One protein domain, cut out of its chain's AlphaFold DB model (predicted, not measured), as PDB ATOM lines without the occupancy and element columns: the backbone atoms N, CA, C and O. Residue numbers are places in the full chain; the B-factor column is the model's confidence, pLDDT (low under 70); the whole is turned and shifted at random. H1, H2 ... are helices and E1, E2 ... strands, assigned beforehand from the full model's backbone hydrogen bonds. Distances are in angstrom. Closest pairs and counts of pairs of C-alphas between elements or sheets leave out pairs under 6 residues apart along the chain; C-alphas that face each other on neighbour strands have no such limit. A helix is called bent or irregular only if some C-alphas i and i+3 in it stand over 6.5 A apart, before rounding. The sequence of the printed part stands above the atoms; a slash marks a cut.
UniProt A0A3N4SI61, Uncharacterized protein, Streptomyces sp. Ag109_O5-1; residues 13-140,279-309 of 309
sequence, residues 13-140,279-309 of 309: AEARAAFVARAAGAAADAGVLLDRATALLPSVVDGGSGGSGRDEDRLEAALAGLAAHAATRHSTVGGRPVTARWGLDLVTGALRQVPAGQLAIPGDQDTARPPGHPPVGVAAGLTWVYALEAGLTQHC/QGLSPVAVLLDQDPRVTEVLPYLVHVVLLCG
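AT A GLANCE: This is residues 13 to 140 and 279 to 309 of the 309 residues of an uncharacterized protein of Streptomyces sp. Ag109_O5-1 (UniProt A0A3N4SI61). A strongly twisted sheet of five strands forms the middle of three layers, with helices on both faces: H1 and H6 cover different strands of one face, and the long helix H4 crosses the other slantwise. Off the sheet, H2 and H3 pack on residues 58 to 66 of H4, H7 packs on H2, and the loops 49 to 54 and 108 to 115 stick out. The printed part has 159 residues, with seven named helices and five named strands in the order H1 H2 H3 H4 E1 E2 H5 E3 H6 E4 H7 E5. The sheet order is E2 E1 E4 E5 E3, antiparallel throughout, and the class is mixed, helices and strands. The whole is compact, with a radius of gyration of the C-alphas of 15.5 A and spans of 47 by 39 by 36 A.

IN THESE COORDINATES: The strands are E2, residues 95 to 99; E1, 84 to 89; E4, 281 to 287, 19.3 A long; E5, 301 to 308, 23.0 A, ending at C-alpha 308 (45.543, -15.289, 20.933); and E3, 122 to 124. The helices are H1, residues 13 to 23, beginning at C-alpha 13 (32.085, -29.504, 36.679); H2, 30 to 40; H3, 42 to 48; H4, 55 to 74, 28.3 A; H5, 100 to 103; H6, 128 to 140, 18.7 A; and H7, 292 to 297. H3 is irregular, only just: C-alphas 45 and 48 are 6.8 A apart.

HOW THE PARTS SIT: N 87 and O 96 are 2.8 A apart in the hairpin E1 and E2, N 88 and O 285 2.8 A between E1 and E4, N 286 and O 303 2.8 A between E4 and E5, and N 123 and O 302 2.9 A between E5 and E3. H6 is over E5 and E3 at a height over the sheet of 6.3 A; the closest C-alphas of H6 and E5 are those of Gly 135 and Val 304, 5.5 A. H1, on the same face, is over E1 and E4 at 9.4 A. H4, on the opposite face, is over E5 and E3 at 5.2 A, and H5, on the same face as H4, is over none of the strands. H2 touches H4 at a steep tilt of 47 degrees, closest at the C-alphas of Ala 37 and Ala 62, 6.4 A. H3 and H4 form a helical hairpin, closest at the C-alphas of Val 45 and Ala 62, 6.0 A. H7 touches H2, closest at the C-alphas of Val 297 and Arg 36, 6.1 A. Every O i to N i+4 pair is within hydrogen-bond range in H1, H2, H4, H6 and H7; H3 has 1 of 3, with 1 of 4 O i to N i+3 pairs, and H5 is too short for an O i to N i+4 pair.

THE WHOLE: The farthest C-alphas, those of Ala 13 and Gly 50, are 48.2 A apart. Residues 141 to 278 are not printed; C-alphas 140 and 279 are 10.2 A apart across the cut. The link from H5 to E3, 18 residues, is long. Mean pLDDT of the printed part is 83.3; residues 44 to 53, 75 to 80, 104 to 117 and 309 are under 70.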
ATOM      1  N   ALA A  13      33.425 -29.601  36.108       94.62
ATOM      2  CA  ALA A  13      32.085 -29.504  36.679       94.62
ATOM      3  C   ALA A  13      32.035 -28.543  37.879       94.62
ATOM      4  O   ALA A  13      31.138 -27.702  37.951       94.62
ATOM      5  N   GLU A  14      33.019 -28.617  38.778       94.00
ATOM      6  CA  GLU A  14      33.141 -27.702  39.920       94.00
ATOM      7  C   GLU A  14      33.410 -26.268  39.462       94.00
ATOM      8  O   GLU A  14      32.748 -25.337  39.923       94.00
ATOM      9  N   ALA A  15      34.314 -26.084  38.495       93.94
ATOM     10  CA  ALA A  15      34.574 -24.772  37.913       93.94
ATOM     11  C   ALA A  15      33.307 -24.189  37.267       93.94
ATOM     12  O   ALA A  15      32.965 -23.028  37.497       93.94
ATOM     13  N   ARG A  16      32.558 -24.998  36.508       96.19
ATOM     14  CA  ARG A  16      31.291 -24.593  35.883       96.19
ATOM     15  C   ARG A  16      30.269 -24.163  36.921       96.19
ATOM     16  O   ARG A  16      29.662 -23.105  36.762       96.19
ATOM     17  N   ALA A  17      30.102 -24.953  37.977       95.06
ATOM     18  CA  ALA A  17      29.204 -24.625  39.075       95.06
ATOM     19  C   ALA A  17      29.603 -23.299  39.743       95.06
ATOM     20  O   ALA A  17      28.736 -22.456  39.976       95.06
ATOM     21  N   ALA A  18      30.902 -23.066  39.961       93.50
ATOM     22  CA  ALA A  18      31.402 -21.812  40.515       93.50
ATOM     23  C   ALA A  18      31.074 -20.607  39.616       93.50
ATOM     24  O   ALA A  18      30.532 -19.616  40.105       93.50
ATOM     25  N   PHE A  19      31.317 -20.687  38.302       94.62
ATOM     26  CA  PHE A  19      30.968 -19.603  37.373       94.62
ATOM     27  C   PHE A  19      29.461 -19.329  37.326       94.62
ATOM     28  O   PHE A  19      29.058 -18.169  37.370       94.62
ATOM     29  N   VAL A  20      28.624 -20.372  37.281       95.12
ATOM     30  CA  VAL A  20      27.158 -20.220  37.297       95.12
ATOM     31  C   VAL A  20      26.696 -19.561  38.595       95.12
ATOM     32  O   VAL A  20      25.906 -18.621  38.551       95.12
ATOM     33  N   ALA A  21      27.233 -19.992  39.741       93.00
ATOM     34  CA  ALA A  21      26.912 -19.402  41.035       93.00
ATOM     35  C   ALA A  21      27.296 -17.914  41.105       93.00
ATOM     36  O   ALA A  21      26.517 -17.108  41.611       93.00
ATOM     37  N   ARG A  22      28.457 -17.520  40.559       92.19
ATOM     38  CA  ARG A  22      28.868 -16.104  40.503       92.19
ATOM     39  C   ARG A  22      28.006 -15.292  39.538       92.19
ATOM     40  O   ARG A  22      27.613 -14.185  39.882       92.19
ATOM     41  N   ALA A  23      27.680 -15.835  38.369       90.62
ATOM     42  CA  ALA A  23      26.851 -15.148  37.381       90.62
ATOM     43  C   ALA A  23      25.404 -14.932  37.860       90.62
ATOM     44  O   ALA A  23      24.793 -13.926  37.507       90.62
ATOM     45  N   ALA A  24      24.871 -15.851  38.671       91.38
ATOM     46  CA  ALA A  24      23.533 -15.759  39.260       91.38
ATOM     47  C   ALA A  24      23.488 -14.990  40.597       91.38
ATOM     48  O   ALA A  24      22.408 -14.799  41.156       91.38
ATOM     49  N   GLY A  25      24.641 -14.584  41.137       89.50
ATOM     50  CA  GLY A  25      24.738 -13.937  42.442       89.50
ATOM     51  C   GLY A  25      24.086 -12.549  42.484       89.50
ATOM     52  O   GLY A  25      24.096 -11.799  41.508       89.50
ATOM     53  N   ALA A  26      23.533 -12.193  43.647       91.00
ATOM     54  CA  ALA A  26      22.960 -10.869  43.890       91.00
ATOM     55  C   ALA A  26      24.048  -9.791  44.007       91.00
ATOM     56  O   ALA A  26      25.165 -10.065  44.447       91.00
ATOM     57  N   ALA A  27      23.718  -8.548  43.652       92.75
ATOM     58  CA  ALA A  27      24.637  -7.431  43.833       92.75
ATOM     59  C   ALA A  27      25.089  -7.319  45.299       92.75
ATOM     60  O   ALA A  27      24.273  -7.422  46.216       92.75
ATOM     61  N   ALA A  28      26.389  -7.121  45.507       90.81
ATOM     62  CA  ALA A  28      26.934  -6.830  46.823       90.81
ATOM     63  C   ALA A  28      26.512  -5.419  47.257       90.81
ATOM     64  O   ALA A  28      26.500  -4.489  46.448       90.81
ATOM     65  N   ASP A  29      26.182  -5.265  48.538       93.06
ATOM     66  CA  ASP A  29      25.867  -3.963  49.120       93.06
ATOM     67  C   ASP A  29      27.150  -3.139  49.310       93.06
ATOM     68  O   ASP A  29      28.125  -3.617  49.895       93.06
ATOM     69  N   ALA A  30      27.155  -1.907  48.798       90.12
ATOM     70  CA  ALA A  30      28.335  -1.047  48.807       90.12
ATOM     71  C   ALA A  30      28.759  -0.626  50.224       90.12
ATOM     72  O   ALA A  30      29.956  -0.578  50.506       90.12
ATOM     73  N   GLY A  31      27.800  -0.350  51.115       87.31
ATOM     74  CA  GLY A  31      28.083   0.052  52.495       87.31
ATOM     75  C   GLY A  31      28.684  -1.101  53.292       87.31
ATOM     76  O   GLY A  31      29.763  -0.967  53.866       87.31
ATOM     77  N   VAL A  32      28.053  -2.278  53.219       90.12
ATOM     78  CA  VAL A  32      28.559  -3.503  53.862       90.12
ATOM     79  C   VAL A  32      29.937  -3.888  53.320       90.12
ATOM     80  O   VAL A  32      30.795  -4.349  54.078       90.12
ATOM     81  N   LEU A  33      30.170  -3.711  52.014       91.06
ATOM     82  CA  LEU A  33      31.472  -3.971  51.410       91.06
ATOM     83  C   LEU A  33      32.554  -3.060  51.990       91.06
ATOM     84  O   LEU A  33      33.624  -3.559  52.327       91.06
ATOM     85  N   LEU A  34      32.300  -1.754  52.095       89.06
ATOM     86  CA  LEU A  34      33.277  -0.797  52.616       89.06
ATOM     87  C   LEU A  34      33.683  -1.134  54.053       89.06
ATOM     88  O   LEU A  34      34.880  -1.189  54.348       89.06
ATOM     89  N   ASP A  35      32.717  -1.456  54.914       87.69
ATOM     90  CA  ASP A  35      32.983  -1.845  56.304       87.69
ATOM     91  C   ASP A  35      33.871  -3.097  56.375       87.69
ATOM     92  O   ASP A  35      34.886  -3.138  57.080       87.69
ATOM     93  N   ARG A  36      33.533  -4.122  55.585       90.62
ATOM     94  CA  ARG A  36      34.284  -5.384  55.537       90.62
ATOM     95  C   ARG A  36      35.667  -5.231  54.907       90.62
ATOM     96  O   ARG A  36      36.630  -5.824  55.393       90.62
ATOM     97  N   ALA A  37      35.780  -4.448  53.837       87.25
ATOM     98  CA  ALA A  37      37.042  -4.183  53.156       87.25
ATOM     99  C   ALA A  37      38.006  -3.414  54.065       87.25
ATOM    100  O   ALA A  37      39.187  -3.751  54.108       87.25
ATOM    101  N   THR A  38      37.503  -2.453  54.845       86.88
ATOM    102  CA  THR A  38      38.293  -1.711  55.842       86.88
ATOM    103  C   THR A  38      38.832  -2.640  56.925       86.88
ATOM    104  O   THR A  38      40.008  -2.568  57.274       86.88
ATOM    105  N   ALA A  39      38.010  -3.572  57.417       87.50
ATOM    106  CA  ALA A  39      38.445  -4.556  58.406       87.50
ATOM    107  C   ALA A  39      39.512  -5.525  57.859       87.50
ATOM    108  O   ALA A  39      40.407  -5.943  58.596       87.50
ATOM    109  N   LEU A  40      39.425  -5.890  56.575       87.00
ATOM    110  CA  LEU A  40      40.344  -6.839  55.942       87.00
ATOM    111  C   LEU A  40      41.658  -6.184  55.479       87.00
ATOM    112  O   LEU A  40      42.722  -6.790  55.606       87.00
ATOM    113  N   LEU A  41      41.584  -4.969  54.927       83.50
ATOM    114  CA  LEU A  41      42.684  -4.236  54.293       83.50
ATOM    115  C   LEU A  41      42.691  -2.755  54.737       83.50
ATOM    116  O   LEU A  41      42.500  -1.861  53.909       83.50
ATOM    117  N   PRO A  42      42.955  -2.455  56.022       74.00
ATOM    118  CA  PRO A  42      42.827  -1.096  56.560       74.00
ATOM    119  C   PRO A  42      43.737  -0.082  55.847       74.00
ATOM    120  O   PRO A  42      43.317   1.019  55.507       74.00
ATOM    121  N   SER A  43      44.957  -0.488  55.478       70.38
ATOM    122  CA  SER A  43      45.918   0.369  54.763       70.38
ATOM    123  C   SER A  43      45.502   0.751  53.336       70.38
ATOM    124  O   SER A  43      46.060   1.690  52.768       70.38
ATOM    125  N   VAL A  44      44.556   0.022  52.742       66.50
ATOM    126  CA  VAL A  44      44.025   0.290  51.399       66.50
ATOM    127  C   VAL A  44      42.906   1.328  51.458       66.50
ATOM    128  O   VAL A  44      42.823   2.168  50.565       66.50
ATOM    129  N   VAL A  45      42.075   1.287  52.502       62.59
ATOM    130  CA  VAL A  45      40.899   2.159  52.637       62.59
ATOM    131  C   VAL A  45      41.250   3.484  53.329       62.59
ATOM    132  O   VAL A  45      40.762   4.537  52.920       62.59
ATOM    133  N   ASP A  46      42.179   3.471  54.292       60.41
ATOM    134  CA  ASP A  46      42.560   4.660  55.072       60.41
ATOM    135  C   ASP A  46      43.549   5.599  54.357       60.41
ATOM    136  O   ASP A  46      43.784   6.727  54.797       60.41
ATOM    137  N   GLY A  47      44.108   5.190  53.211       53.31
ATOM    138  CA  GLY A  47      45.042   6.000  52.417       53.31
ATOM    139  C   GLY A  47      44.449   7.288  51.816       53.31
ATOM    140  O   GLY A  47      45.185   8.069  51.217       53.31
ATOM    141  N   GLY A  48      43.141   7.521  51.973       50.28
ATOM    142  CA  GLY A  48      42.422   8.732  51.554       50.28
ATOM    143  C   GLY A  48      42.103   9.713  52.690       50.28
ATOM    144  O   GLY A  48      41.188  10.527  52.553       50.28
ATOM    145  N   SER A  49      42.789   9.614  53.832       41.97
ATOM    146  CA  SER A  49      42.463  10.395  55.029       41.97
ATOM    147  C   SER A  49      42.703  11.901  54.832       41.97
ATOM    148  O   SER A  49      43.842  12.364  54.782       41.97
ATOM    149  N   GLY A  50      41.613  12.671  54.721       42.19
ATOM    150  CA  GLY A  50      41.624  14.128  54.904       42.19
ATOM    151  C   GLY A  50      40.625  14.943  54.076       42.19
ATOM    152  O   GLY A  50      40.405  16.108  54.389       42.19
ATOM    153  N   GLY A  51      40.006  14.372  53.042       43.91
ATOM    154  CA  GLY A  51      39.035  15.080  52.201       43.91
ATOM    155  C   GLY A  51      37.690  14.372  52.181       43.91
ATOM    156  O   GLY A  51      37.637  13.152  52.308       43.91
ATOM    157  N   SER A  52      36.605  15.118  51.997       43.91
ATOM    158  CA  SER A  52      35.244  14.634  51.733       43.91
ATOM    159  C   SER A  52      35.144  13.846  50.410       43.91
ATOM    160  O   SER A  52      34.406  14.237  49.504       43.91
ATOM    161  N   GLY A  53      35.942  12.787  50.254       56.69
ATOM    162  CA  GLY A  53      35.848  11.853  49.141       56.69
ATOM    163  C   GLY A  53      34.448  11.264  49.142       56.69
ATOM    164  O   GLY A  53      33.949  10.865  50.198       56.69
ATOM    165  N   ARG A  54      33.793  11.294  47.983       71.25
ATOM    166  CA  ARG A  54      32.438  10.756  47.846       71.25
ATOM    167  C   ARG A  54      32.503   9.253  48.125       71.25
ATOM    168  O   ARG A  54      33.525   8.630  47.846       71.25
ATOM    169  N   ASP A  55      31.434   8.660  48.650       80.69
ATOM    170  CA  ASP A  55      31.395   7.215  48.943       80.69
ATOM    171  C   ASP A  55      31.771   6.356  47.719       80.69
ATOM    172  O   ASP A  55      32.383   5.298  47.858       80.69
ATOM    173  N   GLU A  56      31.503   6.860  46.513       81.00
ATOM    174  CA  GLU A  56      31.923   6.272  45.238       81.00
ATOM    175  C   GLU A  56      33.450   6.156  45.089       81.00
ATOM    176  O   GLU A  56      33.941   5.122  44.636       81.00
ATOM    177  N   ASP A  57      34.216   7.167  45.509       78.88
ATOM    178  CA  ASP A  57      35.682   7.166  45.409       78.88
ATOM    179  C   ASP A  57      36.286   6.134  46.372       78.88
ATOM    180  O   ASP A  57      37.223   5.407  46.032       78.88
ATOM    181  N   ARG A  58      35.714   6.043  47.581       82.44
ATOM    182  CA  ARG A  58      36.097   5.041  48.585       82.44
ATOM    183  C   ARG A  58      35.789   3.635  48.095       82.44
ATOM    184  O   ARG A  58      36.611   2.737  48.260       82.44
ATOM    185  N   LEU A  59      34.628   3.453  47.469       88.06
ATOM    186  CA  LEU A  59      34.228   2.185  46.878       88.06
ATOM    187  C   LEU A  59      35.175   1.773  45.745       88.06
ATOM    188  O   LEU A  59      35.644   0.637  45.742       88.06
ATOM    189  N   GLU A  60      35.498   2.676  44.816       86.06
ATOM    190  CA  GLU A  60      36.437   2.399  43.721       86.06
ATOM    191  C   GLU A  60      37.821   2.002  44.264       86.06
ATOM    192  O   GLU A  60      38.396   1.002  43.825       86.06
ATOM    193  N   ALA A  61      38.322   2.716  45.278       83.38
ATOM    194  CA  ALA A  61      39.585   2.395  45.937       83.38
ATOM    195  C   ALA A  61      39.557   1.025  46.642       83.38
ATOM    196  O   ALA A  61      40.492   0.233  46.492       83.38
ATOM    197  N   ALA A  62      38.476   0.713  47.366       88.25
ATOM    198  CA  ALA A  62      38.302  -0.575  48.034       88.25
ATOM    199  C   ALA A  62      38.248  -1.736  47.028       88.25
ATOM    200  O   ALA A  62      38.942  -2.738  47.205       88.25
ATOM    201  N   LEU A  63      37.487  -1.587  45.939       91.75
ATOM    202  CA  LEU A  63      37.415  -2.567  44.852       91.75
ATOM    203  C   LEU A  63      38.792  -2.792  44.211       91.75
ATOM    204  O   LEU A  63      39.231  -3.936  44.072       91.75
ATOM    205  N   ALA A  64      39.508  -1.718  43.868       87.44
ATOM    206  CA  ALA A  64      40.841  -1.811  43.275       87.44
ATOM    207  C   ALA A  64      41.846  -2.505  44.207       87.44
ATOM    208  O   ALA A  64      42.643  -3.335  43.761       87.44
ATOM    209  N   GLY A  65      41.797  -2.210  45.506       87.25
ATOM    210  CA  GLY A  65      42.688  -2.832  46.478       87.25
ATOM    211  C   GLY A  65      42.368  -4.297  46.771       87.25
ATOM    212  O   GLY A  65      43.296  -5.097  46.887       87.25
ATOM    213  N   LEU A  66      41.087  -4.683  46.807       90.94
ATOM    214  CA  LEU A  66      40.685  -6.093  46.881       90.94
ATOM    215  C   LEU A  66      41.160  -6.866  45.645       90.94
ATOM    216  O   LEU A  66      41.718  -7.955  45.781       90.94
ATOM    217  N   ALA A  67      41.012  -6.284  44.449       91.06
ATOM    218  CA  ALA A  67      41.519  -6.864  43.207       91.06
ATOM    219  C   ALA A  67      43.048  -7.045  43.251       91.06
ATOM    220  O   ALA A  67      43.555  -8.116  42.915       91.06
ATOM    221  N   ALA A  68      43.788  -6.033  43.719       87.50
ATOM    222  CA  ALA A  68      45.244  -6.094  43.849       87.50
ATOM    223  C   ALA A  68      45.683  -7.169  44.847       87.50
ATOM    224  O   ALA A  68      46.552  -7.984  44.533       87.50
ATOM    225  N   HIS A  69      45.050  -7.224  46.020       87.69
ATOM    226  CA  HIS A  69      45.329  -8.247  47.027       87.69
ATOM    227  C   HIS A  69      45.057  -9.654  46.481       87.69
ATOM    228  O   HIS A  69      45.930 -10.521  46.566       87.69
ATOM    229  N   ALA A  70      43.905  -9.870  45.840       88.81
ATOM    230  CA  ALA A  70      43.557 -11.154  45.233       88.81
ATOM    231  C   ALA A  70      44.555 -11.568  44.133       88.81
ATOM    232  O   ALA A  70      44.922 -12.743  44.043       88.81
ATOM    233  N   ALA A  71      45.062 -10.609  43.349       87.00
ATOM    234  CA  ALA A  71      46.088 -10.855  42.337       87.00
ATOM    235  C   ALA A  71      47.395 -11.396  42.940       87.00
ATOM    236  O   ALA A  71      47.981 -12.327  42.394       87.00
ATOM    237  N   THR A  72      47.841 -10.871  44.087       82.56
ATOM    238  CA  THR A  72      49.089 -11.340  44.728       82.56
ATOM    239  C   THR A  72      49.014 -12.792  45.201       82.56
ATOM    240  O   THR A  72      50.018 -13.502  45.214       82.56
ATOM    241  N   ARG A  73      47.813 -13.261  45.555       78.69
ATOM    242  CA  ARG A  73      47.548 -14.643  45.979       78.69
ATOM    243  C   ARG A  73      47.227 -15.568  44.807       78.69
ATOM    244  O   ARG A  73      47.193 -16.783  44.978       78.69
ATOM    245  N   HIS A  74      47.015 -15.011  43.615       73.44
ATOM    246  CA  HIS A  74      46.587 -15.748  42.432       73.44
ATOM    247  C   HIS A  74      47.594 -16.821  41.996       73.44
ATOM    248  O   HIS A  74      47.189 -17.900  41.569       73.44
ATOM    249  N   SER A  75      48.892 -16.554  42.149       69.62
ATOM    250  CA  SER A  75      49.964 -17.402  41.610       69.62
ATOM    251  C   SER A  75      50.283 -18.648  42.446       69.62
ATOM    252  O   SER A  75      51.056 -19.496  41.998       69.62
ATOM    253  N   THR A  76      49.707 -18.792  43.646       66.19
ATOM    254  CA  THR A  76      50.047 -19.882  44.575       66.19
ATOM    255  C   THR A  76      48.814 -20.542  45.177       66.19
ATOM    256  O   THR A  76      47.933 -19.847  45.672       66.19
ATOM    257  N   VAL A  77      48.791 -21.875  45.223       67.50
ATOM    258  CA  VAL A  77      47.782 -22.668  45.949       67.50
ATOM    259  C   VAL A  77      48.507 -23.611  46.897       67.50
ATOM    260  O   VAL A  77      49.367 -24.377  46.470       67.50
ATOM    261  N   GLY A  78      48.233 -23.507  48.201       64.38
ATOM    262  CA  GLY A  78      48.937 -24.298  49.221       64.38
ATOM    263  C   GLY A  78      50.464 -24.114  49.200       64.38
ATOM    264  O   GLY A  78      51.202 -25.058  49.460       64.38
ATOM    265  N   GLY A  79      50.947 -22.927  48.806       65.81
ATOM    266  CA  GLY A  79      52.378 -22.634  48.657       65.81
ATOM    267  C   GLY A  79      53.037 -23.214  47.398       65.81
ATOM    268  O   GLY A  79      54.235 -23.021  47.206       65.81
ATOM    269  N   ARG A  80      52.284 -23.893  46.521       66.06
ATOM    270  CA  ARG A  80      52.782 -24.404  45.236       66.06
ATOM    271  C   ARG A  80      52.366 -23.496  44.077       66.06
ATOM    272  O   ARG A  80      51.256 -22.958  44.104       66.06
ATOM    273  N   PRO A  81      53.224 -23.332  43.055       72.06
ATOM    274  CA  PRO A  81      52.865 -22.594  41.853       72.06
ATOM    275  C   PRO A  81      51.728 -23.307  41.121       72.06
ATOM    276  O   PRO A  81      51.754 -24.524  40.922       72.06
ATOM    277  N   VAL A  82      50.721 -22.537  40.726       76.75
ATOM    278  CA  VAL A  82      49.632 -23.028  39.877       76.75
ATOM    279  C   VAL A  82      50.181 -23.260  38.474       76.75
ATOM    280  O   VAL A  82      50.954 -22.443  37.988       76.75
ATOM    281  N   THR A  83      49.795 -24.354  37.815       81.75
ATOM    282  CA  THR A  83      50.209 -24.653  36.431       81.75
ATOM    283  C   THR A  83      49.164 -24.229  35.401       81.75
ATOM    284  O   THR A  83      49.526 -23.762  34.322       81.75
ATOM    285  N   ALA A  84      47.877 -24.335  35.737       87.94
ATOM    286  CA  ALA A  84      46.761 -23.866  34.920       87.94
ATOM    287  C   ALA A  84      45.512 -23.592  35.776       87.94
ATOM    288  O   ALA A  84      45.392 -24.106  36.891       87.94
ATOM    289  N   ARG A  85      44.567 -22.809  35.243       91.00
ATOM    290  CA  ARG A  85      43.242 -22.579  35.845       91.00
ATOM    291  C   ARG A  85      42.118 -22.685  34.845       91.00
ATOM    292  O   ARG A  85      42.296 -22.341  33.687       91.00
ATOM    293  N   TRP A  86      40.941 -23.073  35.314       95.06
ATOM    294  CA  TRP A  86      39.733 -22.922  34.519       95.06
ATOM    295  C   TRP A  86      39.384 -21.448  34.343       95.06
ATOM    296  O   TRP A  86      39.333 -20.682  35.305       95.06
ATOM    297  N   GLY A  87      39.127 -21.076  33.100       96.38
ATOM    298  CA  GLY A  87      38.570 -19.796  32.719       96.38
ATOM    299  C   GLY A  87      37.340 -19.986  31.844       96.38
ATOM    300  O   GLY A  87      37.235 -20.967  31.106       96.38
ATOM    301  N   LEU A  88      36.417 -19.038  31.936       97.44
ATOM    302  CA  LEU A  88      35.240 -18.937  31.089       97.44
ATOM    303  C   LEU A  88      35.580 -18.079  29.872       97.44
ATOM    304  O   LEU A  88      35.848 -16.886  30.002       97.44
ATOM    305  N   ASP A  89      35.576 -18.687  28.692       96.75
ATOM    306  CA  ASP A  89      35.707 -17.972  27.428       96.75
ATOM    307  C   ASP A  89      34.463 -17.099  27.225       96.75
ATOM    308  O   ASP A  89      33.342 -17.596  27.114       96.75
ATOM    309  N   LEU A  90      34.652 -15.778  27.229       95.88
ATOM    310  CA  LEU A  90      33.543 -14.818  27.243       95.88
ATOM    311  C   LEU A  90      32.831 -14.707  25.891       95.88
ATOM    312  O   LEU A  90      31.785 -14.068  25.798       95.88
ATOM    313  N   VAL A  91      33.391 -15.313  24.844       92.88
ATOM    314  CA  VAL A  91      32.803 -15.334  23.505       92.88
ATOM    315  C   VAL A  91      31.907 -16.552  23.337       92.88
ATOM    316  O   VAL A  91      30.788 -16.443  22.844       92.88
ATOM    317  N   THR A  92      32.417 -17.715  23.728       94.44
ATOM    318  CA  THR A  92      31.756 -19.006  23.500       94.44
ATOM    319  C   THR A  92      30.947 -19.486  24.701       94.44
ATOM    320  O   THR A  92      30.097 -20.361  24.554       94.44
ATOM    321  N   GLY A  93      31.214 -18.952  25.896       94.81
ATOM    322  CA  GLY A  93      30.684 -19.465  27.161       94.81
ATOM    323  C   GLY A  93      31.280 -20.817  27.572       94.81
ATOM    324  O   GLY A  93      30.815 -21.425  28.539       94.81
ATOM    325  N   ALA A  94      32.285 -21.317  26.848       95.94
ATOM    326  CA  ALA A  94      32.942 -22.579  27.153       95.94
ATOM    327  C   ALA A  94      33.991 -22.407  28.259       95.94
ATOM    328  O   ALA A  94      34.612 -21.352  28.399       95.94
ATOM    329  N   LEU A  95      34.217 -23.469  29.030       96.81
ATOM    330  CA  LEU A  95      35.343 -23.518  29.954       96.81
ATOM    331  C   LEU A  95      36.599 -23.974  29.228       96.81
ATOM    332  O   LEU A  95      36.560 -24.868  28.385       96.81
ATOM    333  N   ARG A  96      37.727 -23.375  29.593       95.25
ATOM    334  CA  ARG A  96      39.042 -23.760  29.087       95.25
ATOM    335  C   ARG A  96      40.108 -23.605  30.151       95.25
ATOM    336  O   ARG A  96      39.998 -22.749  31.026       95.25
ATOM    337  N   GLN A  97      41.155 -24.415  30.061       94.25
ATOM    338  CA  GLN A  97      42.318 -24.243  30.917       94.25
ATOM    339  C   GLN A  97      43.208 -23.118  30.382       94.25
ATOM    340  O   GLN A  97      43.597 -23.113  29.216       94.25
ATOM    341  N   VAL A  98      43.520 -22.168  31.254       92.50
ATOM    342  CA  VAL A  98      44.445 -21.061  31.044       92.50
ATOM    343  C   VAL A  98      45.766 -21.415  31.730       92.50
ATOM    344  O   VAL A  98      45.791 -21.543  32.959       92.50
ATOM    345  N   PRO A  99      46.863 -21.588  30.977       89.44
ATOM    346  CA  PRO A  99      48.193 -21.809  31.531       89.44
ATOM    347  C   PRO A  99      48.635 -20.686  32.471       89.44
ATOM    348  O   PRO A  99      48.412 -19.505  32.206       89.44
ATOM    349  N   ALA A 100      49.357 -21.034  33.532       83.44
ATOM    350  CA  ALA A 100      49.816 -20.066  34.522       83.44
ATOM    351  C   ALA A 100      50.749 -18.990  33.959       83.44
ATOM    352  O   ALA A 100      50.720 -17.869  34.444       83.44
ATOM    353  N   GLY A 101      51.507 -19.277  32.896       81.31
ATOM    354  CA  GLY A 101      52.313 -18.260  32.208       81.31
ATOM    355  C   GLY A 101      51.482 -17.138  31.571       81.31
ATOM    356  O   GLY A 101      51.988 -16.037  31.400       81.31
ATOM    357  N   GLN A 102      50.206 -17.390  31.261       82.75
ATOM    358  CA  GLN A 102      49.262 -16.384  30.752       82.75
ATOM    359  C   GLN A 102      48.479 -15.692  31.877       82.75
ATOM    360  O   GLN A 102      47.936 -14.611  31.679       82.75
ATOM    361  N   LEU A 103      48.432 -16.314  33.058       79.75
ATOM    362  CA  LEU A 103      47.926 -15.721  34.299       79.75
ATOM    363  C   LEU A 103      48.995 -14.896  35.020       79.75
ATOM    364  O   LEU A 103      48.673 -14.114  35.916       79.75
ATOM    365  N   ALA A 104      50.261 -15.127  34.673       67.69
ATOM    366  CA  ALA A 104      51.394 -14.495  35.300       67.69
ATOM    367  C   ALA A 104      51.299 -12.990  35.083       67.69
ATOM    368  O   ALA A 104      51.246 -12.484  33.964       67.69
ATOM    369  N   ILE A 105      51.303 -12.284  36.205       59.75
ATOM    370  CA  ILE A 105      51.557 -10.857  36.253       59.75
ATOM    371  C   ILE A 105      52.953 -10.682  35.653       59.75
ATOM    372  O   ILE A 105      53.877 -11.302  36.185       59.75
ATOM    373  N   PRO A 106      53.142  -9.905  34.570       51.75
ATOM    374  CA  PRO A 106      54.480  -9.543  34.128       51.75
ATOM    375  C   PRO A 106      55.168  -8.864  35.316       51.75
ATOM    376  O   PRO A 106      54.816  -7.747  35.691       51.75
ATOM    377  N   GLY A 107      56.029  -9.604  36.014       41.31
ATOM    378  CA  GLY A 107      56.649  -9.140  37.248       41.31
ATOM    379  C   GLY A 107      57.686  -8.083  36.922       41.31
ATOM    380  O   GLY A 107      58.438  -8.315  35.986       41.31
ATOM    381  N   ASP A 108      57.696  -6.974  37.672       39.09
ATOM    382  CA  ASP A 108      58.751  -5.946  37.861       39.09
ATOM    383  C   ASP A 108      59.549  -5.401  36.653       39.09
ATOM    384  O   ASP A 108      60.310  -4.449  36.799       39.09
ATOM    385  N   GLN A 109      59.382  -5.938  35.447       38.31
ATOM    386  CA  GLN A 109      60.063  -5.512  34.227       38.31
ATOM    387  C   GLN A 109      59.263  -4.453  33.472       38.31
ATOM    388  O   GLN A 109      59.813  -3.770  32.614       38.31
ATOM    389  N   ASP A 110      57.988  -4.275  33.827       43.97
ATOM    390  CA  ASP A 110      57.196  -3.127  33.406       43.97
ATOM    391  C   ASP A 110      57.350  -2.030  34.470       43.97
ATOM    392  O   ASP A 110      56.486  -1.809  35.320       43.97
ATOM    393  N   THR A 111      58.509  -1.364  34.458       42.56
ATOM    394  CA  THR A 111      58.879  -0.268  35.378       42.56
ATOM    395  C   THR A 111      57.915   0.926  35.330       42.56
ATOM    396  O   THR A 111      58.032   1.850  36.132       42.56
ATOM    397  N   ALA A 112      56.945   0.907  34.412       50.03
ATOM    398  CA  ALA A 112      55.884   1.892  34.283       50.03
ATOM    399  C   ALA A 112      54.678   1.646  35.213       50.03
ATOM    400  O   ALA A 112      53.824   2.527  35.317       50.03
ATOM    401  N   ARG A 113      54.558   0.486  35.888       56.88
ATOM    402  CA  ARG A 113      53.414   0.236  36.785       56.88
ATOM    403  C   ARG A 113      53.658   0.853  38.170       56.88
ATOM    404  O   ARG A 113      54.612   0.458  38.838       56.88
ATOM    405  N   PRO A 114      52.783   1.746  38.670       55.56
ATOM    406  CA  PRO A 114      52.923   2.246  40.028       55.56
ATOM    407  C   PRO A 114      52.709   1.106  41.048       55.56
ATOM    408  O   PRO A 114      51.864   0.227  40.823       55.56
ATOM    409  N   PRO A 115      53.433   1.112  42.181       54.66
ATOM    410  CA  PRO A 115      53.268   0.106  43.222       54.66
ATOM    411  C   PRO A 115      51.817   0.065  43.722       54.66
ATOM    412  O   PRO A 115      51.229   1.097  44.046       54.66
ATOM    413  N   GLY A 116      51.244  -1.137  43.819       60.78
ATOM    414  CA  GLY A 116      49.902  -1.347  44.373       60.78
ATOM    415  C   GLY A 116      48.745  -1.331  43.368       60.78
ATOM    416  O   GLY A 116      47.602  -1.458  43.800       60.78
ATOM    417  N   HIS A 117      48.999  -1.228  42.057       66.62
ATOM    418  CA  HIS A 117      47.951  -1.418  41.044       66.62
ATOM    419  C   HIS A 117      47.791  -2.897  40.668       66.62
ATOM    420  O   HIS A 117      48.794  -3.540  40.336       66.62
ATOM    421  N   PRO A 118      46.554  -3.439  40.647       75.25
ATOM    422  CA  PRO A 118      46.308  -4.804  40.192       75.25
ATOM    423  C   PRO A 118      46.749  -4.963  38.732       75.25
ATOM    424  O   PRO A 118      46.691  -3.965  38.018       75.25
ATOM    425  N   PRO A 119      47.156  -6.166  38.280       83.69
ATOM    426  CA  PRO A 119      47.463  -6.487  36.878       83.69
ATOM    427  C   PRO A 119      46.365  -6.051  35.901       83.69
ATOM    428  O   PRO A 119      45.202  -5.964  36.282       83.69
ATOM    429  N   VAL A 120      46.715  -5.794  34.633       89.12
ATOM    430  CA  VAL A 120      45.706  -5.428  33.620       89.12
ATOM    431  C   VAL A 120      44.738  -6.595  33.450       89.12
ATOM    432  O   VAL A 120      45.170  -7.722  33.228       89.12
ATOM    433  N   GLY A 121      43.441  -6.316  33.552       92.50
ATOM    434  CA  GLY A 121      42.381  -7.314  33.495       92.50
ATOM    435  C   GLY A 121      41.980  -7.868  34.859       92.50
ATOM    436  O   GLY A 121      40.962  -8.557  34.939       92.50
ATOM    437  N   VAL A 122      42.730  -7.575  35.926       93.88
ATOM    438  CA  VAL A 122      42.334  -7.924  37.291       93.88
ATOM    439  C   VAL A 122      41.426  -6.839  37.851       93.88
ATOM    440  O   VAL A 122      41.818  -5.683  38.025       93.88
ATOM    441  N   ALA A 123      40.194  -7.231  38.147       94.88
ATOM    442  CA  ALA A 123      39.150  -6.314  38.551       94.88
ATOM    443  C   ALA A 123      38.230  -6.914  39.613       94.88
ATOM    444  O   ALA A 123      38.088  -8.130  39.762       94.88
ATOM    445  N   ALA A 124      37.590  -6.004  40.334       94.94
ATOM    446  CA  ALA A 124      36.557  -6.267  41.313       94.94
ATOM    447  C   ALA A 124      35.300  -5.483  40.927       94.94
ATOM    448  O   ALA A 124      35.403  -4.401  40.344       94.94
ATOM    449  N   GLY A 125      34.121  -5.985  41.276       95.31
ATOM    450  CA  GLY A 125      32.866  -5.263  41.070       95.31
ATOM    451  C   GLY A 125      31.817  -5.621  42.110       95.31
ATOM    452  O   GLY A 125      31.943  -6.617  42.804       95.31
ATOM    453  N   LEU A 126      30.749  -4.829  42.213       95.69
ATOM    454  CA  LEU A 126      29.597  -5.187  43.053       95.69
ATOM    455  C   LEU A 126      28.713  -6.267  42.419       95.69
ATOM    456  O   LEU A 126      27.874  -6.852  43.097       95.69
ATOM    457  N   THR A 127      28.903  -6.551  41.132       96.06
ATOM    458  CA  THR A 127      28.286  -7.678  40.427       96.06
ATOM    459  C   THR A 127      29.323  -8.374  39.557       96.06
ATOM    460  O   THR A 127      30.358  -7.795  39.211       96.06
ATOM    461  N   TRP A 128      29.007  -9.603  39.145       95.31
ATOM    462  CA  TRP A 128      29.785 -10.347  38.156       95.31
ATOM    463  C   TRP A 128      30.032  -9.538  36.875       95.31
ATOM    464  O   TRP A 128      31.165  -9.425  36.414       95.31
ATOM    465  N   VAL A 129      28.976  -8.923  36.334       95.56
ATOM    466  CA  VAL A 129      29.044  -8.139  35.094       95.56
ATOM    467  C   VAL A 129      29.947  -6.919  35.266       95.56
ATOM    468  O   VAL A 129      30.810  -6.700  34.422       95.56
ATOM    469  N   TYR A 130      29.828  -6.183  36.378       94.25
ATOM    470  CA  TYR A 130      30.688  -5.023  36.638       94.25
ATOM    471  C   TYR A 130      32.168  -5.404  36.725       94.25
ATOM    472  O   TYR A 130      33.012  -4.711  36.161       94.25
ATOM    473  N   ALA A 131      32.490  -6.515  37.394       96.06
ATOM    474  CA  ALA A 131      33.867  -6.990  37.496       96.06
ATOM    475  C   ALA A 131      34.440  -7.350  36.111       96.06
ATOM    476  O   ALA A 131      35.565  -6.969  35.783       96.06
ATOM    477  N   LEU A 132      33.649  -8.027  35.268       96.44
ATOM    478  CA  LEU A 132      34.044  -8.356  33.896       96.44
ATOM    479  C   LEU A 132      34.233  -7.113  33.026       96.44
ATOM    480  O   LEU A 132      35.249  -6.996  32.344       96.44
ATOM    481  N   GLU A 133      33.278  -6.183  33.039       95.19
ATOM    482  CA  GLU A 133      33.356  -4.952  32.249       95.19
ATOM    483  C   GLU A 133      34.559  -4.099  32.653       95.19
ATOM    484  O   GLU A 133      35.248  -3.572  31.777       95.19
ATOM    485  N   ALA A 134      34.866  -4.020  33.950       93.56
ATOM    486  CA  ALA A 134      36.058  -3.343  34.445       93.56
ATOM    487  C   ALA A 134      37.345  -4.005  33.921       93.56
ATOM    488  O   ALA A 134      38.199  -3.314  33.364       93.56
ATOM    489  N   GLY A 135      37.464  -5.335  34.010       94.75
ATOM    490  CA  GLY A 135      38.628  -6.064  33.489       94.75
ATOM    491  C   GLY A 135      38.792  -5.925  31.968       94.75
ATOM    492  O   GLY A 135      39.895  -5.687  31.475       94.75
ATOM    493  N   LEU A 136      37.696  -6.001  31.207       96.06
ATOM    494  CA  LEU A 136      37.710  -5.789  29.755       96.06
ATOM    495  C   LEU A 136      38.086  -4.344  29.390       96.06
ATOM    496  O   LEU A 136      38.834  -4.119  28.439       96.06
ATOM    497  N   THR A 137      37.595  -3.366  30.152       94.19
ATOM    498  CA  THR A 137      37.910  -1.945  29.952       94.19
ATOM    499  C   THR A 137      39.394  -1.672  30.176       94.19
ATOM    500  O   THR A 137      40.012  -1.027  29.332       94.19
ATOM    501  N   GLN A 138      39.995  -2.233  31.231       92.75
ATOM    502  CA  GLN A 138      41.438  -2.127  31.485       92.75
ATOM    503  C   GLN A 138      42.271  -2.665  30.309       92.75
ATOM    504  O   GLN A 138      43.272  -2.061  29.929       92.75
ATOM    505  N   HIS A 139      41.852  -3.779  29.694       93.75
ATOM    506  CA  HIS A 139      42.518  -4.318  28.501       93.75
ATOM    507  C   HIS A 139      42.412  -3.391  27.294       93.75
ATOM    508  O   HIS A 139      43.403  -3.170  26.599       93.75
ATOM    509  N   CYS A 140      41.237  -2.811  27.052       94.44
ATOM    510  CA  CYS A 140      41.078  -1.818  25.995       94.44
ATOM    511  C   CYS A 140      41.943  -0.573  26.248       94.44
ATOM    512  O   CYS A 140      42.575  -0.080  25.320       94.44
ATOM    513  N   GLN A 279      40.060  -7.184  17.377       90.50
ATOM    514  CA  GLN A 279      41.527  -7.229  17.362       90.50
ATOM    515  C   GLN A 279      42.095  -8.663  17.299       90.50
ATOM    516  O   GLN A 279      43.305  -8.835  17.414       90.50
ATOM    517  N   GLY A 280      41.254  -9.693  17.141       92.44
ATOM    518  CA  GLY A 280      41.678 -11.099  17.124       92.44
ATOM    519  C   GLY A 280      42.017 -11.669  18.506       92.44
ATOM    520  O   GLY A 280      42.720 -12.670  18.606       92.44
ATOM    521  N   LEU A 281      41.548 -11.025  19.578       93.38
ATOM    522  CA  LEU A 281      41.803 -11.447  20.955       93.38
ATOM    523  C   LEU A 281      40.589 -12.208  21.492       93.38
ATOM    524  O   LEU A 281      39.450 -11.802  21.253       93.38
ATOM    525  N   SER A 282      40.829 -13.284  22.247       94.12
ATOM    526  CA  SER A 282      39.784 -14.018  22.970       94.12
ATOM    527  C   SER A 282      39.876 -13.748  24.475       94.12
ATOM    528  O   SER A 282      40.793 -14.259  25.130       94.12
ATOM    529  N   PRO A 283      38.965 -12.935  25.044       96.25
ATOM    530  CA  PRO A 283      38.936 -12.687  26.478       96.25
ATOM    531  C   PRO A 283      38.399 -13.894  27.254       96.25
ATOM    532  O   PRO A 283      37.315 -14.408  26.969       96.25
ATOM    533  N   VAL A 284      39.132 -14.302  28.284       97.31
ATOM    534  CA  VAL A 284      38.778 -15.407  29.178       97.31
ATOM    535  C   VAL A 284      38.755 -14.896  30.611       97.31
ATOM    536  O   VAL A 284      39.732 -14.320  31.079       97.31
ATOM    537  N   ALA A 285      37.650 -15.108  31.320       97.19
ATOM    538  CA  ALA A 285      37.516 -14.722  32.719       97.19
ATOM    539  C   ALA A 285      37.938 -15.858  33.650       97.19
ATOM    540  O   ALA A 285      37.417 -16.966  33.557       97.19
ATOM    541  N   VAL A 286      38.834 -15.570  34.584       95.69
ATOM    542  CA  VAL A 286      39.302 -16.503  35.614       95.69
ATOM    543  C   VAL A 286      38.890 -15.973  36.981       95.69
ATOM    544  O   VAL A 286      39.093 -14.796  37.277       95.69
ATOM    545  N   LEU A 287      38.308 -16.831  37.822       94.69
ATOM    546  CA  LEU A 287      37.925 -16.454  39.184       94.69
ATOM    547  C   LEU A 287      39.163 -16.270  40.075       94.69
ATOM    548  O   LEU A 287      40.136 -17.030  40.008       94.69
ATOM    549  N   LEU A 288      39.114 -15.246  40.927       92.25
ATOM    550  CA  LEU A 288      40.133 -14.954  41.936       92.25
ATOM    551  C   LEU A 288      39.636 -15.346  43.334       92.25
ATOM    552  O   LEU A 288      39.463 -14.509  44.210       92.25
ATOM    553  N   ASP A 289      39.400 -16.637  43.534       89.19
ATOM    554  CA  ASP A 289      38.713 -17.228  44.694       89.19
ATOM    555  C   ASP A 289      39.643 -17.961  45.680       89.19
ATOM    556  O   ASP A 289      39.210 -18.766  46.497       89.19
ATOM    557  N   GLN A 290      40.943 -17.689  45.606       85.38
ATOM    558  CA  GLN A 290      41.967 -18.440  46.347       85.38
ATOM    559  C   GLN A 290      42.101 -18.022  47.804       85.38
ATOM    560  O   GLN A 290      42.622 -18.772  48.625       85.38
ATOM    561  N   ASP A 291      41.671 -16.800  48.107       88.00
ATOM    562  CA  ASP A 291      41.588 -16.298  49.467       88.00
ATOM    563  C   ASP A 291      40.107 -16.325  49.880       88.00
ATOM    564  O   ASP A 291      39.318 -15.494  49.405       88.00
ATOM    565  N   PRO A 292      39.692 -17.291  50.722       87.94
ATOM    566  CA  PRO A 292      38.298 -17.410  51.132       87.94
ATOM    567  C   PRO A 292      37.837 -16.178  51.914       87.94
ATOM    568  O   PRO A 292      36.704 -15.748  51.735       87.94
ATOM    569  N   ARG A 293      38.725 -15.533  52.689       89.00
ATOM    570  CA  ARG A 293      38.381 -14.329  53.464       89.00
ATOM    571  C   ARG A 293      38.030 -13.168  52.545       89.00
ATOM    572  O   ARG A 293      37.080 -12.439  52.789       89.00
ATOM    573  N   VAL A 294      38.787 -13.011  51.462       89.56
ATOM    574  CA  VAL A 294      38.519 -11.984  50.446       89.56
ATOM    575  C   VAL A 294      37.232 -12.309  49.688       89.56
ATOM    576  O   VAL A 294      36.419 -11.425  49.445       89.56
ATOM    577  N   THR A 295      37.021 -13.583  49.360       89.19
ATOM    578  CA  THR A 295      35.831 -14.055  48.639       89.19
ATOM    579  C   THR A 295      34.541 -13.883  49.451       89.19
ATOM    580  O   THR A 295      33.497 -13.584  48.875       89.19
ATOM    581  N   GLU A 296      34.609 -14.033  50.776       89.94
ATOM    582  CA  GLU A 296      33.509 -13.747  51.711       89.94
ATOM    583  C   GLU A 296      33.157 -12.251  51.775       89.94
ATOM    584  O   GLU A 296      31.996 -11.887  51.990       89.94
ATOM    585  N   VAL A 297      34.150 -11.374  51.590       91.19
ATOM    586  CA  VAL A 297      33.947  -9.921  51.520       91.19
ATOM    587  C   VAL A 297      33.370  -9.518  50.168       91.19
ATOM    588  O   VAL A 297      32.387  -8.781  50.124       91.19
ATOM    589  N   LEU A 298      33.955 -10.012  49.074       92.25
ATOM    590  CA  LEU A 298      33.525  -9.697  47.721       92.25
ATOM    591  C   LEU A 298      33.670 -10.905  46.786       92.25
ATOM    592  O   LEU A 298      34.784 -11.260  46.395       92.25
ATOM    593  N   PRO A 299      32.557 -11.500  46.327       90.06
ATOM    594  CA  PRO A 299      32.624 -12.650  45.437       90.06
ATOM    595  C   PRO A 299      32.924 -12.268  43.976       90.06
ATOM    596  O   PRO A 299      33.209 -13.135  43.155       90.06
ATOM    597  N   TYR A 300      32.877 -11.005  43.573       95.88
ATOM    598  CA  TYR A 300      33.063 -10.654  42.159       95.88
ATOM    599  C   TYR A 300      34.472 -10.134  41.902       95.88
ATOM    600  O   TYR A 300      34.675  -8.958  41.616       95.88
ATOM    601  N   LEU A 301      35.441 -11.042  42.028       95.44
ATOM    602  CA  LEU A 301      36.853 -10.814  41.738       95.44
ATOM    603  C   LEU A 301      37.279 -11.684  40.561       95.44
ATOM    604  O   LEU A 301      37.158 -12.914  40.601       95.44
ATOM    605  N   VAL A 302      37.774 -11.037  39.510       95.88
ATOM    606  CA  VAL A 302      38.093 -11.687  38.239       95.88
ATOM    607  C   VAL A 302      39.450 -11.250  37.721       95.88
ATOM    608  O   VAL A 302      39.876 -10.116  37.923       95.88
ATOM    609  N   HIS A 303      40.100 -12.153  37.002       95.56
ATOM    610  CA  HIS A 303      41.187 -11.843  36.093       95.56
ATOM    611  C   HIS A 303      40.716 -12.164  34.680       95.56
ATOM    612  O   HIS A 303      40.560 -13.328  34.313       95.56
ATOM    613  N   VAL A 304      40.447 -11.127  33.896       96.25
ATOM    614  CA  VAL A 304      40.252 -11.263  32.456       96.25
ATOM    615  C   VAL A 304      41.632 -11.377  31.828       96.25
ATOM    616  O   VAL A 304      42.441 -10.469  31.972       96.25
ATOM    617  N   VAL A 305      41.905 -12.467  31.123       94.88
ATOM    618  CA  VAL A 305      43.119 -12.637  30.317       94.88
ATOM    619  C   VAL A 305      42.769 -12.613  28.838       94.88
ATOM    620  O   VAL A 305      41.677 -13.021  28.448       94.88
ATOM    621  N   LEU A 306      43.695 -12.141  28.005       93.75
ATOM    622  CA  LEU A 306      43.536 -12.158  26.554       93.75
ATOM    623  C   LEU A 306      44.376 -13.285  25.972       93.75
ATOM    624  O   LEU A 306      45.597 -13.294  26.122       93.75
ATOM    625  N   LEU A 307      43.719 -14.218  25.297       89.62
ATOM    626  CA  LEU A 307      44.383 -15.281  24.557       89.62
ATOM    627  C   LEU A 307      44.448 -14.908  23.076       89.62
ATOM    628  O   LEU A 307      43.531 -14.265  22.558       89.62
ATOM    629  N   CYS A 308      45.518 -15.318  22.393       81.06
ATOM    630  CA  CYS A 308      45.543 -15.289  20.933       81.06
ATOM    631  C   CYS A 308      44.436 -16.220  20.420       81.06
ATOM    632  O   CYS A 308      44.364 -17.375  20.855       81.06
ATOM    633  N   GLY A 309      43.545 -15.668  19.592       59.81
ATOM    634  CA  GLY A 309      42.487 -16.420  18.914       59.81
ATOM    635  C   GLY A 309      43.021 -17.387  17.871       59.81
ATOM    636  O   GLY A 309      44.173 -17.200  17.416       59.81
TER     637      GLY A 309